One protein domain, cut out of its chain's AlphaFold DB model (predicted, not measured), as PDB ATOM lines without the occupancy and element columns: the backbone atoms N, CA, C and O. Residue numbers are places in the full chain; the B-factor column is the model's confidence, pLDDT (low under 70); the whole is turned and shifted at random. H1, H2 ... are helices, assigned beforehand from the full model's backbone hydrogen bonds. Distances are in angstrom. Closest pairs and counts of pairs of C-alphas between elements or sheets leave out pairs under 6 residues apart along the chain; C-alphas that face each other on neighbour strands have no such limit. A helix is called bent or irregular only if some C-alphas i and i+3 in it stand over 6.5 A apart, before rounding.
ATOM      1  N   LYS A  85      20.272 -23.504 -61.539       55.62
ATOM      2  CA  LYS A  85      19.583 -24.780 -61.276       55.62
ATOM      3  C   LYS A  85      20.206 -25.524 -60.089       55.62
ATOM      4  O   LYS A  85      19.476 -26.088 -59.281       55.62
ATOM      5  N   VAL A  86      21.535 -25.501 -59.969       59.31
ATOM      6  CA  VAL A  86      22.261 -26.131 -58.851       59.31
ATOM      7  C   VAL A  86      22.004 -25.385 -57.544       59.31
ATOM      8  O   VAL A  86      21.683 -26.023 -56.546       59.31
ATOM      9  N   LEU A  87      22.051 -24.050 -57.554       56.88
ATOM     10  CA  LEU A  87      21.739 -23.229 -56.380       56.88
ATOM     11  C   LEU A  87      20.282 -23.388 -55.937       56.88
ATOM     12  O   LEU A  87      20.035 -23.531 -54.746       56.88
ATOM     13  N   ALA A  88      19.325 -23.432 -56.869       65.31
ATOM     14  CA  ALA A  88      17.921 -23.679 -56.537       65.31
ATOM     15  C   ALA A  88      17.711 -25.075 -55.926       65.31
ATOM     16  O   ALA A  88      17.000 -25.199 -54.933       65.31
ATOM     17  N   LYS A  89      18.372 -26.114 -56.461       62.28
ATOM     18  CA  LYS A  89      18.353 -27.464 -55.871       62.28
ATOM     19  C   LYS A  89      18.999 -27.497 -54.485       62.28
ATOM     20  O   LYS A  89      18.435 -28.107 -53.587       62.28
ATOM     21  N   CYS A  90      20.132 -26.820 -54.292       60.41
ATOM     22  CA  CYS A  90      20.800 -26.735 -52.989       60.41
ATOM     23  C   CYS A  90      19.943 -25.994 -51.958       60.41
ATOM     24  O   CYS A  90      19.831 -26.452 -50.827       60.41
ATOM     25  N   LEU A  91      19.305 -24.885 -52.345       66.69
ATOM     26  CA  LEU A  91      18.396 -24.135 -51.475       66.69
ATOM     27  C   LEU A  91      17.159 -24.960 -51.110       66.69
ATOM     28  O   LEU A  91      16.765 -24.965 -49.949       66.69
ATOM     29  N   LEU A  92      16.581 -25.688 -52.070       71.00
ATOM     30  CA  LEU A  92      15.435 -26.560 -51.818       71.00
ATOM     31  C   LEU A  92      15.810 -27.731 -50.901       71.00
ATOM     32  O   LEU A  92      15.080 -28.030 -49.962       71.00
ATOM     33  N   PHE A  93      16.970 -28.351 -51.129       69.25
ATOM     34  CA  PHE A  93      17.494 -29.413 -50.271       69.25
ATOM     35  C   PHE A  93      17.761 -28.910 -48.849       69.25
ATOM     36  O   PHE A  93      17.322 -29.527 -47.883       69.25
ATOM     37  N   PHE A  94      18.417 -27.757 -48.711       67.88
ATOM     38  CA  PHE A  94      18.708 -27.143 -47.416       67.88
ATOM     39  C   PHE A  94      17.433 -26.744 -46.660       67.88
ATOM     40  O   PHE A  94      17.343 -26.950 -45.451       67.88
ATOM     41  N   TYR A  95      16.429 -26.219 -47.367       70.75
ATOM     42  CA  TYR A  95      15.123 -25.908 -46.790       70.75
ATOM     43  C   TYR A  95      14.388 -27.175 -46.330       70.75
ATOM     44  O   TYR A  95      13.917 -27.220 -45.195       70.75
ATOM     45  N   LYS A  96      14.344 -28.226 -47.166       72.81
ATOM     46  CA  LYS A  96      13.740 -29.523 -46.807       72.81
ATOM     47  C   LYS A  96      14.437 -30.142 -45.595       72.81
ATOM     48  O   LYS A  96      13.767 -30.604 -44.680       72.81
ATOM     49  N   PHE A  97      15.768 -30.093 -45.551       78.00
ATOM     50  CA  PHE A  97      16.542 -30.588 -44.416       78.00
ATOM     51  C   PHE A  97      16.181 -29.857 -43.118       78.00
ATOM     52  O   PHE A  97      15.835 -30.501 -42.132       78.00
ATOM     53  N   GLN A  98      16.194 -28.520 -43.122       77.44
ATOM     54  CA  GLN A  98      15.825 -27.738 -41.939       77.44
ATOM     55  C   GLN A  98      14.378 -27.971 -41.503       77.44
ATOM     56  O   GLN A  98      14.125 -28.120 -40.309       77.44
ATOM     57  N   TYR A  99      13.444 -28.039 -42.457       81.25
ATOM     58  CA  TYR A  99      12.050 -28.364 -42.171       81.25
ATOM     59  C   TYR A  99      11.935 -29.730 -41.489       81.25
ATOM     60  O   TYR A  99      11.319 -29.828 -40.434       81.25
ATOM     61  N   ASN A 100      12.586 -30.760 -42.035       78.44
ATOM     62  CA  ASN A 100      12.544 -32.112 -41.481       78.44
ATOM     63  C   ASN A 100      13.159 -32.180 -40.077       78.44
ATOM     64  O   ASN A 100      12.595 -32.830 -39.200       78.44
ATOM     65  N   VAL A 101      14.278 -31.486 -39.843       79.00
ATOM     66  CA  VAL A 101      14.912 -31.400 -38.517       79.00
ATOM     67  C   VAL A 101      13.972 -30.736 -37.512       79.00
ATOM     68  O   VAL A 101      13.722 -31.296 -36.445       79.00
ATOM     69  N   ALA A 102      13.406 -29.579 -37.861       81.38
ATOM     70  CA  ALA A 102      12.466 -28.869 -36.997       81.38
ATOM     71  C   ALA A 102      11.193 -29.692 -36.739       81.38
ATOM     72  O   ALA A 102      10.712 -29.758 -35.610       81.38
ATOM     73  N   HIS A 103      10.677 -30.364 -37.768       84.56
ATOM     74  CA  HIS A 103       9.485 -31.199 -37.679       84.56
ATOM     75  C   HIS A 103       9.716 -32.445 -36.811       84.56
ATOM     76  O   HIS A 103       8.890 -32.731 -35.944       84.56
ATOM     77  N   LYS A 104      10.852 -33.151 -36.970       81.56
ATOM     78  CA  LYS A 104      11.240 -34.284 -36.104       81.56
ATOM     79  C   LYS A 104      11.354 -33.823 -34.650       81.56
ATOM     80  O   LYS A 104      10.758 -34.435 -33.771       81.56
ATOM     81  N   ALA A 105      12.034 -32.703 -34.402       79.94
ATOM     82  CA  ALA A 105      12.185 -32.159 -33.053       79.94
ATOM     83  C   ALA A 105      10.833 -31.806 -32.408       79.94
ATOM     84  O   ALA A 105      10.570 -32.203 -31.273       79.94
ATOM     85  N   ALA A 106       9.953 -31.110 -33.134       83.88
ATOM     86  CA  ALA A 106       8.630 -30.738 -32.633       83.88
ATOM     87  C   ALA A 106       7.752 -31.965 -32.343       83.88
ATOM     88  O   ALA A 106       7.121 -32.037 -31.287       83.88
ATOM     89  N   ARG A 107       7.746 -32.952 -33.250       89.81
ATOM     90  CA  ARG A 107       7.021 -34.214 -33.063       89.81
ATOM     91  C   ARG A 107       7.517 -34.948 -31.817       89.81
ATOM     92  O   ARG A 107       6.693 -35.299 -30.979       89.81
ATOM     93  N   ASN A 108       8.832 -35.088 -31.649       84.62
ATOM     94  CA  ASN A 108       9.416 -35.786 -30.502       84.62
ATOM     95  C   ASN A 108       8.975 -35.174 -29.163       84.62
ATOM     96  O   ASN A 108       8.631 -35.908 -28.242       84.62
ATOM     97  N   VAL A 109       8.935 -33.840 -29.055       87.44
ATOM     98  CA  VAL A 109       8.464 -33.153 -27.837       87.44
ATOM     99  C   VAL A 109       6.996 -33.478 -27.545       87.44
ATOM    100  O   VAL A 109       6.641 -33.796 -26.410       87.44
ATOM    101  N   VAL A 110       6.140 -33.433 -28.568       88.19
ATOM    102  CA  VAL A 110       4.701 -33.698 -28.424       88.19
ATOM    103  C   VAL A 110       4.430 -35.166 -28.076       88.19
ATOM    104  O   VAL A 110       3.630 -35.457 -27.188       88.19
ATOM    105  N   GLU A 111       5.106 -36.103 -28.737       88.50
ATOM    106  CA  GLU A 111       4.939 -37.541 -28.493       88.50
ATOM    107  C   GLU A 111       5.410 -37.944 -27.101       88.50
ATOM    108  O   GLU A 111       4.694 -38.651 -26.388       88.50
ATOM    109  N   ARG A 112       6.561 -37.412 -26.679       87.00
ATOM    110  CA  ARG A 112       7.095 -37.555 -25.325       87.00
ATOM    111  C   ARG A 112       6.096 -37.071 -24.274       87.00
ATOM    112  O   ARG A 112       5.767 -37.813 -23.345       87.00
ATOM    113  N   GLN A 113       5.528 -35.882 -24.472       87.81
ATOM    114  CA  GLN A 113       4.501 -35.330 -23.587       87.81
ATOM    115  C   GLN A 113       3.265 -36.241 -23.501       87.81
ATOM    116  O   GLN A 113       2.761 -36.514 -22.408       87.81
ATOM    117  N   TYR A 114       2.790 -36.769 -24.633       88.19
ATOM    118  CA  TYR A 114       1.681 -37.727 -24.633       88.19
ATOM    119  C   TYR A 114       2.033 -39.045 -23.942       88.19
ATOM    120  O   TYR A 114       1.176 -39.607 -23.258       88.19
ATOM    121  N   GLY A 115       3.267 -39.530 -24.076       87.88
ATOM    122  CA  GLY A 115       3.760 -40.702 -23.354       87.88
ATOM    123  C   GLY A 115       3.691 -40.509 -21.837       87.88
ATOM    124  O   GLY A 115       3.142 -41.358 -21.129       87.88
ATOM    125  N   ILE A 116       4.158 -39.361 -21.341       89.25
ATOM    126  CA  ILE A 116       4.084 -38.991 -19.919       89.25
ATOM    127  C   ILE A 116       2.623 -38.931 -19.454       89.25
ATOM    128  O   ILE A 116       2.262 -39.554 -18.454       89.25
ATOM    129  N   MET A 117       1.757 -38.235 -20.196       89.00
ATOM    130  CA  MET A 117       0.342 -38.105 -19.833       89.00
ATOM    131  C   MET A 117      -0.388 -39.455 -19.833       89.00
ATOM    132  O   MET A 117      -1.193 -39.701 -18.939       89.00
ATOM    133  N   LYS A 118      -0.101 -40.359 -20.778       88.62
ATOM    134  CA  LYS A 118      -0.701 -41.706 -20.815       88.62
ATOM    135  C   LYS A 118      -0.271 -42.581 -19.641       88.62
ATOM    136  O   LYS A 118      -1.101 -43.325 -19.121       88.62
ATOM    137  N   ARG A 119       0.993 -42.485 -19.212       88.69
ATOM    138  CA  ARG A 119       1.502 -43.211 -18.036       88.69
ATOM    139  C   ARG A 119       0.928 -42.655 -16.733       88.69
ATOM    140  O   ARG A 119       0.529 -43.428 -15.868       88.69
ATOM    141  N   ARG A 120       0.838 -41.328 -16.614       90.31
ATOM    142  CA  ARG A 120       0.297 -40.656 -15.423       90.31
ATOM    143  C   ARG A 120      -1.219 -40.821 -15.290       90.31
ATOM    144  O   ARG A 120      -1.727 -40.999 -14.188       90.31
ATOM    145  N   PHE A 121      -1.945 -40.776 -16.406       91.25
ATOM    146  CA  PHE A 121      -3.405 -40.845 -16.446       91.25
ATOM    147  C   PHE A 121      -3.855 -42.071 -17.247       91.25
ATOM    148  O   PHE A 121      -4.059 -42.007 -18.461       91.25
ATOM    149  N   ALA A 122      -4.066 -43.193 -16.552       87.75
ATOM    150  CA  ALA A 122      -4.398 -44.493 -17.154       87.75
ATOM    151  C   ALA A 122      -5.638 -44.481 -18.074       87.75
ATOM    152  O   ALA A 122      -5.757 -45.318 -18.972       87.75
ATOM    153  N   CYS A 123      -6.544 -43.513 -17.904       89.31
ATOM    154  CA  CYS A 123      -7.693 -43.303 -18.787       89.31
ATOM    155  C   CYS A 123      -7.314 -42.864 -20.214       89.31
ATOM    156  O   CYS A 123      -8.135 -42.977 -21.117       89.31
ATOM    157  N   LEU A 124      -6.098 -42.353 -20.440       88.44
ATOM    158  CA  LEU A 124      -5.575 -42.077 -21.783       88.44
ATOM    159  C   LEU A 124      -4.887 -43.299 -22.404       88.44
ATOM    160  O   LEU A 124      -4.800 -43.388 -23.628       88.44
ATOM    161  N   ALA A 125      -4.400 -44.231 -21.580       85.31
ATOM    162  CA  ALA A 125      -3.833 -45.498 -22.040       85.31
ATOM    163  C   ALA A 125      -4.935 -46.511 -22.387       85.31
ATOM    164  O   ALA A 125      -4.867 -47.200 -23.404       85.31
ATOM    165  N   THR A 126      -5.984 -46.560 -21.565       84.00
ATOM    166  CA  THR A 126      -7.150 -47.422 -21.769       84.00
ATOM    167  C   THR A 126      -8.230 -46.600 -22.458       84.00
ATOM    168  O   THR A 126      -8.806 -45.720 -21.833       84.00
ATOM    169  N   SER A 127      -8.472 -46.850 -23.746       85.12
ATOM    170  CA  SER A 127      -9.351 -46.063 -24.630       85.12
ATOM    171  C   SER A 127     -10.566 -45.437 -23.924       85.12
ATOM    172  O   SER A 127     -11.343 -46.148 -23.282       85.12
ATOM    173  N   LEU A 128     -10.782 -44.128 -24.102       89.25
ATOM    174  CA  LEU A 128     -11.904 -43.403 -23.494       89.25
ATOM    175  C   LEU A 128     -13.254 -43.952 -23.988       89.25
ATOM    176  O   LEU A 128     -13.587 -43.859 -25.168       89.25
ATOM    177  N   ARG A 129     -14.057 -44.508 -23.075       91.06
ATOM    178  CA  ARG A 129     -15.392 -45.072 -23.359       91.06
ATOM    179  C   ARG A 129     -16.508 -44.041 -23.153       91.06
ATOM    180  O   ARG A 129     -17.520 -44.331 -22.521       91.06
ATOM    181  N   CYS A 130     -16.316 -42.822 -23.645       90.94
ATOM    182  CA  CYS A 130     -17.295 -41.738 -23.550       90.94
ATOM    183  C   CYS A 130     -17.577 -41.118 -24.925       90.94
ATOM    184  O   CYS A 130     -16.883 -41.401 -25.899       90.94
ATOM    185  N   SER A 131     -18.603 -40.267 -25.013       95.06
ATOM    186  CA  SER A 131     -18.887 -39.505 -26.235       95.06
ATOM    187  C   SER A 131     -17.686 -38.639 -26.640       95.06
ATOM    188  O   SER A 131     -16.887 -38.248 -25.788       95.06
ATOM    189  N   LEU A 132     -17.574 -38.293 -27.927       93.31
ATOM    190  CA  LEU A 132     -16.479 -37.455 -28.438       93.31
ATOM    191  C   LEU A 132     -16.373 -36.116 -27.689       93.31
ATOM    192  O   LEU A 132     -15.280 -35.683 -27.340       93.31
ATOM    193  N   GLN A 133     -17.512 -35.486 -27.392       95.06
ATOM    194  CA  GLN A 133     -17.557 -34.226 -26.651       95.06
ATOM    195  C   GLN A 133     -16.992 -34.369 -25.232       95.06
ATOM    196  O   GLN A 133     -16.195 -33.539 -24.785       95.06
ATOM    197  N   ASN A 134     -17.331 -35.463 -24.548       93.12
ATOM    198  CA  ASN A 134     -16.788 -35.754 -23.227       93.12
ATOM    199  C   ASN A 134     -15.305 -36.126 -23.315       93.12
ATOM    200  O   ASN A 134     -14.533 -35.686 -22.475       93.12
ATOM    201  N   ALA A 135     -14.889 -36.861 -24.349       93.69
ATOM    202  CA  ALA A 135     -13.492 -37.232 -24.549       93.69
ATOM    203  C   ALA A 135     -12.603 -35.993 -24.725       93.69
ATOM    204  O   ALA A 135     -11.581 -35.881 -24.055       93.69
ATOM    205  N   MET A 136     -13.025 -35.022 -25.545       94.81
ATOM    206  CA  MET A 136     -12.325 -33.737 -25.680       94.81
ATOM    207  C   MET A 136     -12.231 -33.004 -24.338       94.81
ATOM    208  O   MET A 136     -11.164 -32.519 -23.972       94.81
ATOM    209  N   THR A 137     -13.330 -32.976 -23.578       96.12
ATOM    210  CA  THR A 137     -13.371 -32.337 -22.252       96.12
ATOM    211  C   THR A 137     -12.407 -33.012 -21.274       96.12
ATOM    212  O   THR A 137     -11.662 -32.332 -20.574       96.12
ATOM    213  N   VAL A 138     -12.371 -34.347 -21.263       95.19
ATOM    214  CA  VAL A 138     -11.446 -35.147 -20.448       95.19
ATOM    215  C   VAL A 138      -9.996 -34.861 -20.836       95.19
ATOM    216  O   VAL A 138      -9.180 -34.615 -19.955       95.19
ATOM    217  N   ILE A 139      -9.670 -34.826 -22.131       94.50
ATOM    218  CA  ILE A 139      -8.309 -34.527 -22.607       94.50
ATOM    219  C   ILE A 139      -7.856 -33.138 -22.132       94.50
ATOM    220  O   ILE A 139      -6.751 -33.004 -21.604       94.50
ATOM    221  N   VAL A 140      -8.713 -32.117 -22.260       96.06
ATOM    222  CA  VAL A 140      -8.411 -30.754 -21.786       96.06
ATOM    223  C   VAL A 140      -8.230 -30.727 -20.267       96.06
ATOM    224  O   VAL A 140      -7.254 -30.155 -19.784       96.06
ATOM    225  N   ALA A 141      -9.119 -31.376 -19.510       96.06
ATOM    226  CA  ALA A 141      -9.010 -31.451 -18.054       96.06
ATOM    227  C   ALA A 141      -7.694 -32.110 -17.612       96.06
ATOM    228  O   ALA A 141      -7.032 -31.615 -16.704       96.06
ATOM    229  N   ILE A 142      -7.272 -33.178 -18.294       95.12
ATOM    230  CA  ILE A 142      -6.005 -33.858 -18.007       95.12
ATOM    231  C   ILE A 142      -4.804 -32.956 -18.312       95.12
ATOM    232  O   ILE A 142      -3.864 -32.924 -17.522       95.12
ATOM    233  N   ALA A 143      -4.827 -32.195 -19.409       94.06
ATOM    234  CA  ALA A 143      -3.763 -31.234 -19.714       94.06
ATOM    235  C   ALA A 143      -3.647 -30.147 -18.630       94.06
ATOM    236  O   ALA A 143      -2.545 -29.819 -18.193       94.06
ATOM    237  N   VAL A 144      -4.780 -29.635 -18.140       96.19
ATOM    238  CA  VAL A 144      -4.810 -28.663 -17.036       96.19
ATOM    239  C   VAL A 144      -4.269 -29.276 -15.742       96.19
ATOM    240  O   VAL A 144      -3.408 -28.673 -15.105       96.19
ATOM    241  N   LEU A 145      -4.717 -30.480 -15.376       95.25
ATOM    242  CA  LEU A 145      -4.234 -31.190 -14.185       95.25
ATOM    243  C   LEU A 145      -2.734 -31.479 -14.261       95.25
ATOM    244  O   LEU A 145      -2.027 -31.326 -13.269       95.25
ATOM    245  N   HIS A 146      -2.235 -31.855 -15.439       93.25
ATOM    246  CA  HIS A 146      -0.809 -32.050 -15.663       93.25
ATOM    247  C   HIS A 146      -0.019 -30.753 -15.441       93.25
ATOM    248  O   HIS A 146       0.987 -30.767 -14.739       93.25
ATOM    249  N   ASN A 147      -0.498 -29.625 -15.969       92.88
ATOM    250  CA  ASN A 147       0.153 -28.329 -15.767       92.88
ATOM    251  C   ASN A 147       0.142 -27.897 -14.294       92.88
ATOM    252  O   ASN A 147       1.144 -27.381 -13.807       92.88
ATOM    253  N   MET A 148      -0.960 -28.131 -13.573       94.88
ATOM    254  CA  MET A 148      -1.027 -27.877 -12.129       94.88
ATOM    255  C   MET A 148      -0.025 -28.742 -11.363       94.88
ATOM    256  O   MET A 148       0.667 -28.243 -10.486       94.88
ATOM    257  N   ALA A 149       0.099 -30.021 -11.718       92.00
ATOM    258  CA  ALA A 149       1.095 -30.898 -11.119       92.00
ATOM    259  C   ALA A 149       2.535 -30.416 -11.360       92.00
ATOM    260  O   ALA A 149       3.325 -30.405 -10.422       92.00
ATOM    261  N   LEU A 150       2.861 -29.942 -12.570       89.75
ATOM    262  CA  LEU A 150       4.168 -29.333 -12.855       89.75
ATOM    263  C   LEU A 150       4.426 -28.084 -11.998       89.75
ATOM    264  O   LEU A 150       5.536 -27.889 -11.520       89.75
ATOM    265  N   GLN A 151       3.408 -27.247 -11.771       93.94
ATOM    266  CA  GLN A 151       3.529 -26.077 -10.889       93.94
ATOM    267  C   GLN A 151       3.755 -26.453  -9.419       93.94
ATOM    268  O   GLN A 151       4.339 -25.670  -8.675       93.94
ATOM    269  N   MET A 152       3.286 -27.630  -9.004       94.12
ATOM    270  CA  MET A 152       3.486 -28.176  -7.660       94.12
ATOM    271  C   MET A 152       4.779 -28.996  -7.531       94.12
ATOM    272  O   MET A 152       4.981 -29.620  -6.494       94.12
ATOM    273  N   ASP A 153       5.629 -29.008  -8.565       88.06
ATOM    274  CA  ASP A 153       6.859 -29.810  -8.640       88.06
ATOM    275  C   ASP A 153       6.613 -31.329  -8.498       88.06
ATOM    276  O   ASP A 153       7.498 -32.105  -8.146       88.06
ATOM    277  N   ASP A 154       5.393 -31.782  -8.814       87.75
ATOM    278  CA  ASP A 154       5.034 -33.201  -8.902       87.75
ATOM    279  C   ASP A 154       5.443 -33.727 -10.287       87.75
ATOM    280  O   ASP A 154       4.626 -33.929 -11.207       87.75
ATOM    281  N   VAL A 155       6.763 -33.850 -10.452       77.88
ATOM    282  CA  VAL A 155       7.416 -34.330 -11.668       77.88
ATOM    283  C   VAL A 155       7.238 -35.841 -11.759       77.88
ATOM    284  O   VAL A 155       7.750 -36.609 -10.951       77.88
ATOM    285  N   PHE A 156       6.500 -36.278 -12.778       77.25
ATOM    286  CA  PHE A 156       6.324 -37.697 -13.056       77.25
ATOM    287  C   PHE A 156       7.524 -38.209 -13.850       77.25
ATOM    288  O   PHE A 156       7.785 -37.725 -14.953       77.25
ATOM    289  N   GLU A 157       8.239 -39.178 -13.283       67.56
ATOM    290  CA  GLU A 157       9.540 -39.621 -13.769       67.56
ATOM    291  C   GLU A 157       9.482 -40.104 -15.222       67.56
ATOM    292  O   GLU A 157       8.636 -40.907 -15.650       67.56
ATOM    293  N   GLU A 158      10.382 -39.550 -16.020       63.41
ATOM    294  CA  GLU A 158      10.501 -39.880 -17.419       63.41
ATOM    295  C   GLU A 158      11.410 -41.096 -17.554       63.41
ATOM    296  O   GLU A 158      12.630 -40.984 -17.486       63.41
ATOM    297  N   ILE A 159      10.822 -42.282 -17.729       62.81
ATOM    298  CA  ILE A 159      11.599 -43.424 -18.206       62.81
ATOM    299  C   ILE A 159      11.948 -43.087 -19.653       62.81
ATOM    300  O   ILE A 159      11.091 -43.155 -20.535       62.81
TER     301      ILE A 159
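What this domain is: This is residues 85 to 159 of the 191 residues of the protein "DDE Tnp4 domain-containing protein" of Araneus ventricosus (UniProt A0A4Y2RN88). One long, nearly straight helix, H1, forms a shaft, and a second helix, H3, stands crosswise beside its last turns, the two making roughly a T. The short helix H2 and the loop after it form the turn that leads from the end of H1 to the start of H3, and the tail after H3 folds back towards the last turns of H1; residues 85 to 111 of H1 stick out from this head, and so do residues 147 to 153. The printed part has 75 residues with three named helices, in the order H1, H2, H3, and no named strand; the class is all helix, with 60 residues in the named helices. The whole is extended, with a radius of gyration of the C-alphas of 18.7 A, and elongated, with spans of 55 by 32 by 19 A.

How they stand to each other: H1, residues 85 to 120, is the longest helix. H3, residues 132 to 151, is close to H1 but not clearly touching it, with 2 pairs of C-alphas within 8 A. The closest C-alphas of the two are those of Met 117 and His 146, 7.4 A apart. The lines of H1 and H3 are about perpendicular, at 86 degrees. H2, residues 122 to 125, touches H1 only at the corner by their tight link of one residue, and H1 takes part with residues 117 to 119 alone. The closest C-alphas there are those of Lys 118 and Leu 124, 5.0 A apart. H2 and H3 are joined by a short link of 6 residues and are near each other, with 7 pairs of C-alphas within 10 A, the closest 8.1 A apart. In H1 and H3 every O i to N i+4 pair is within hydrogen-bond range; H2 is too short for such a pair, and its one O i to N i+3 pair is within range.

Where its parts are: H1 begins at C-alpha 85, at (19.583, -24.780, -61.276), and ends at C-alpha 120, at (0.297, -40.656, -15.423), 52.2 A from first to last C-alpha. H2 has four residues, Ala 122 to Ala 125. H3 runs 28.9 A from Leu 132 to Gln 151, whose C-alpha is at (3.529, -26.077, -10.889). No helix is bent or irregular.

The domain as a whole: The two C-alphas farthest apart are those of Lys 85 and Met 152, 56.1 A. Without the stretches that stand free, residues 85 to 111 and 147 to 153, the body has 41 residues and spans 31 by 19 by 14 A. The printed part has no cut, and neither link between the helices is long. The mean pLDDT of the printed part is 84.0; it is under 70 at residues 85 to 91, 93 to 94 and 157 to 159.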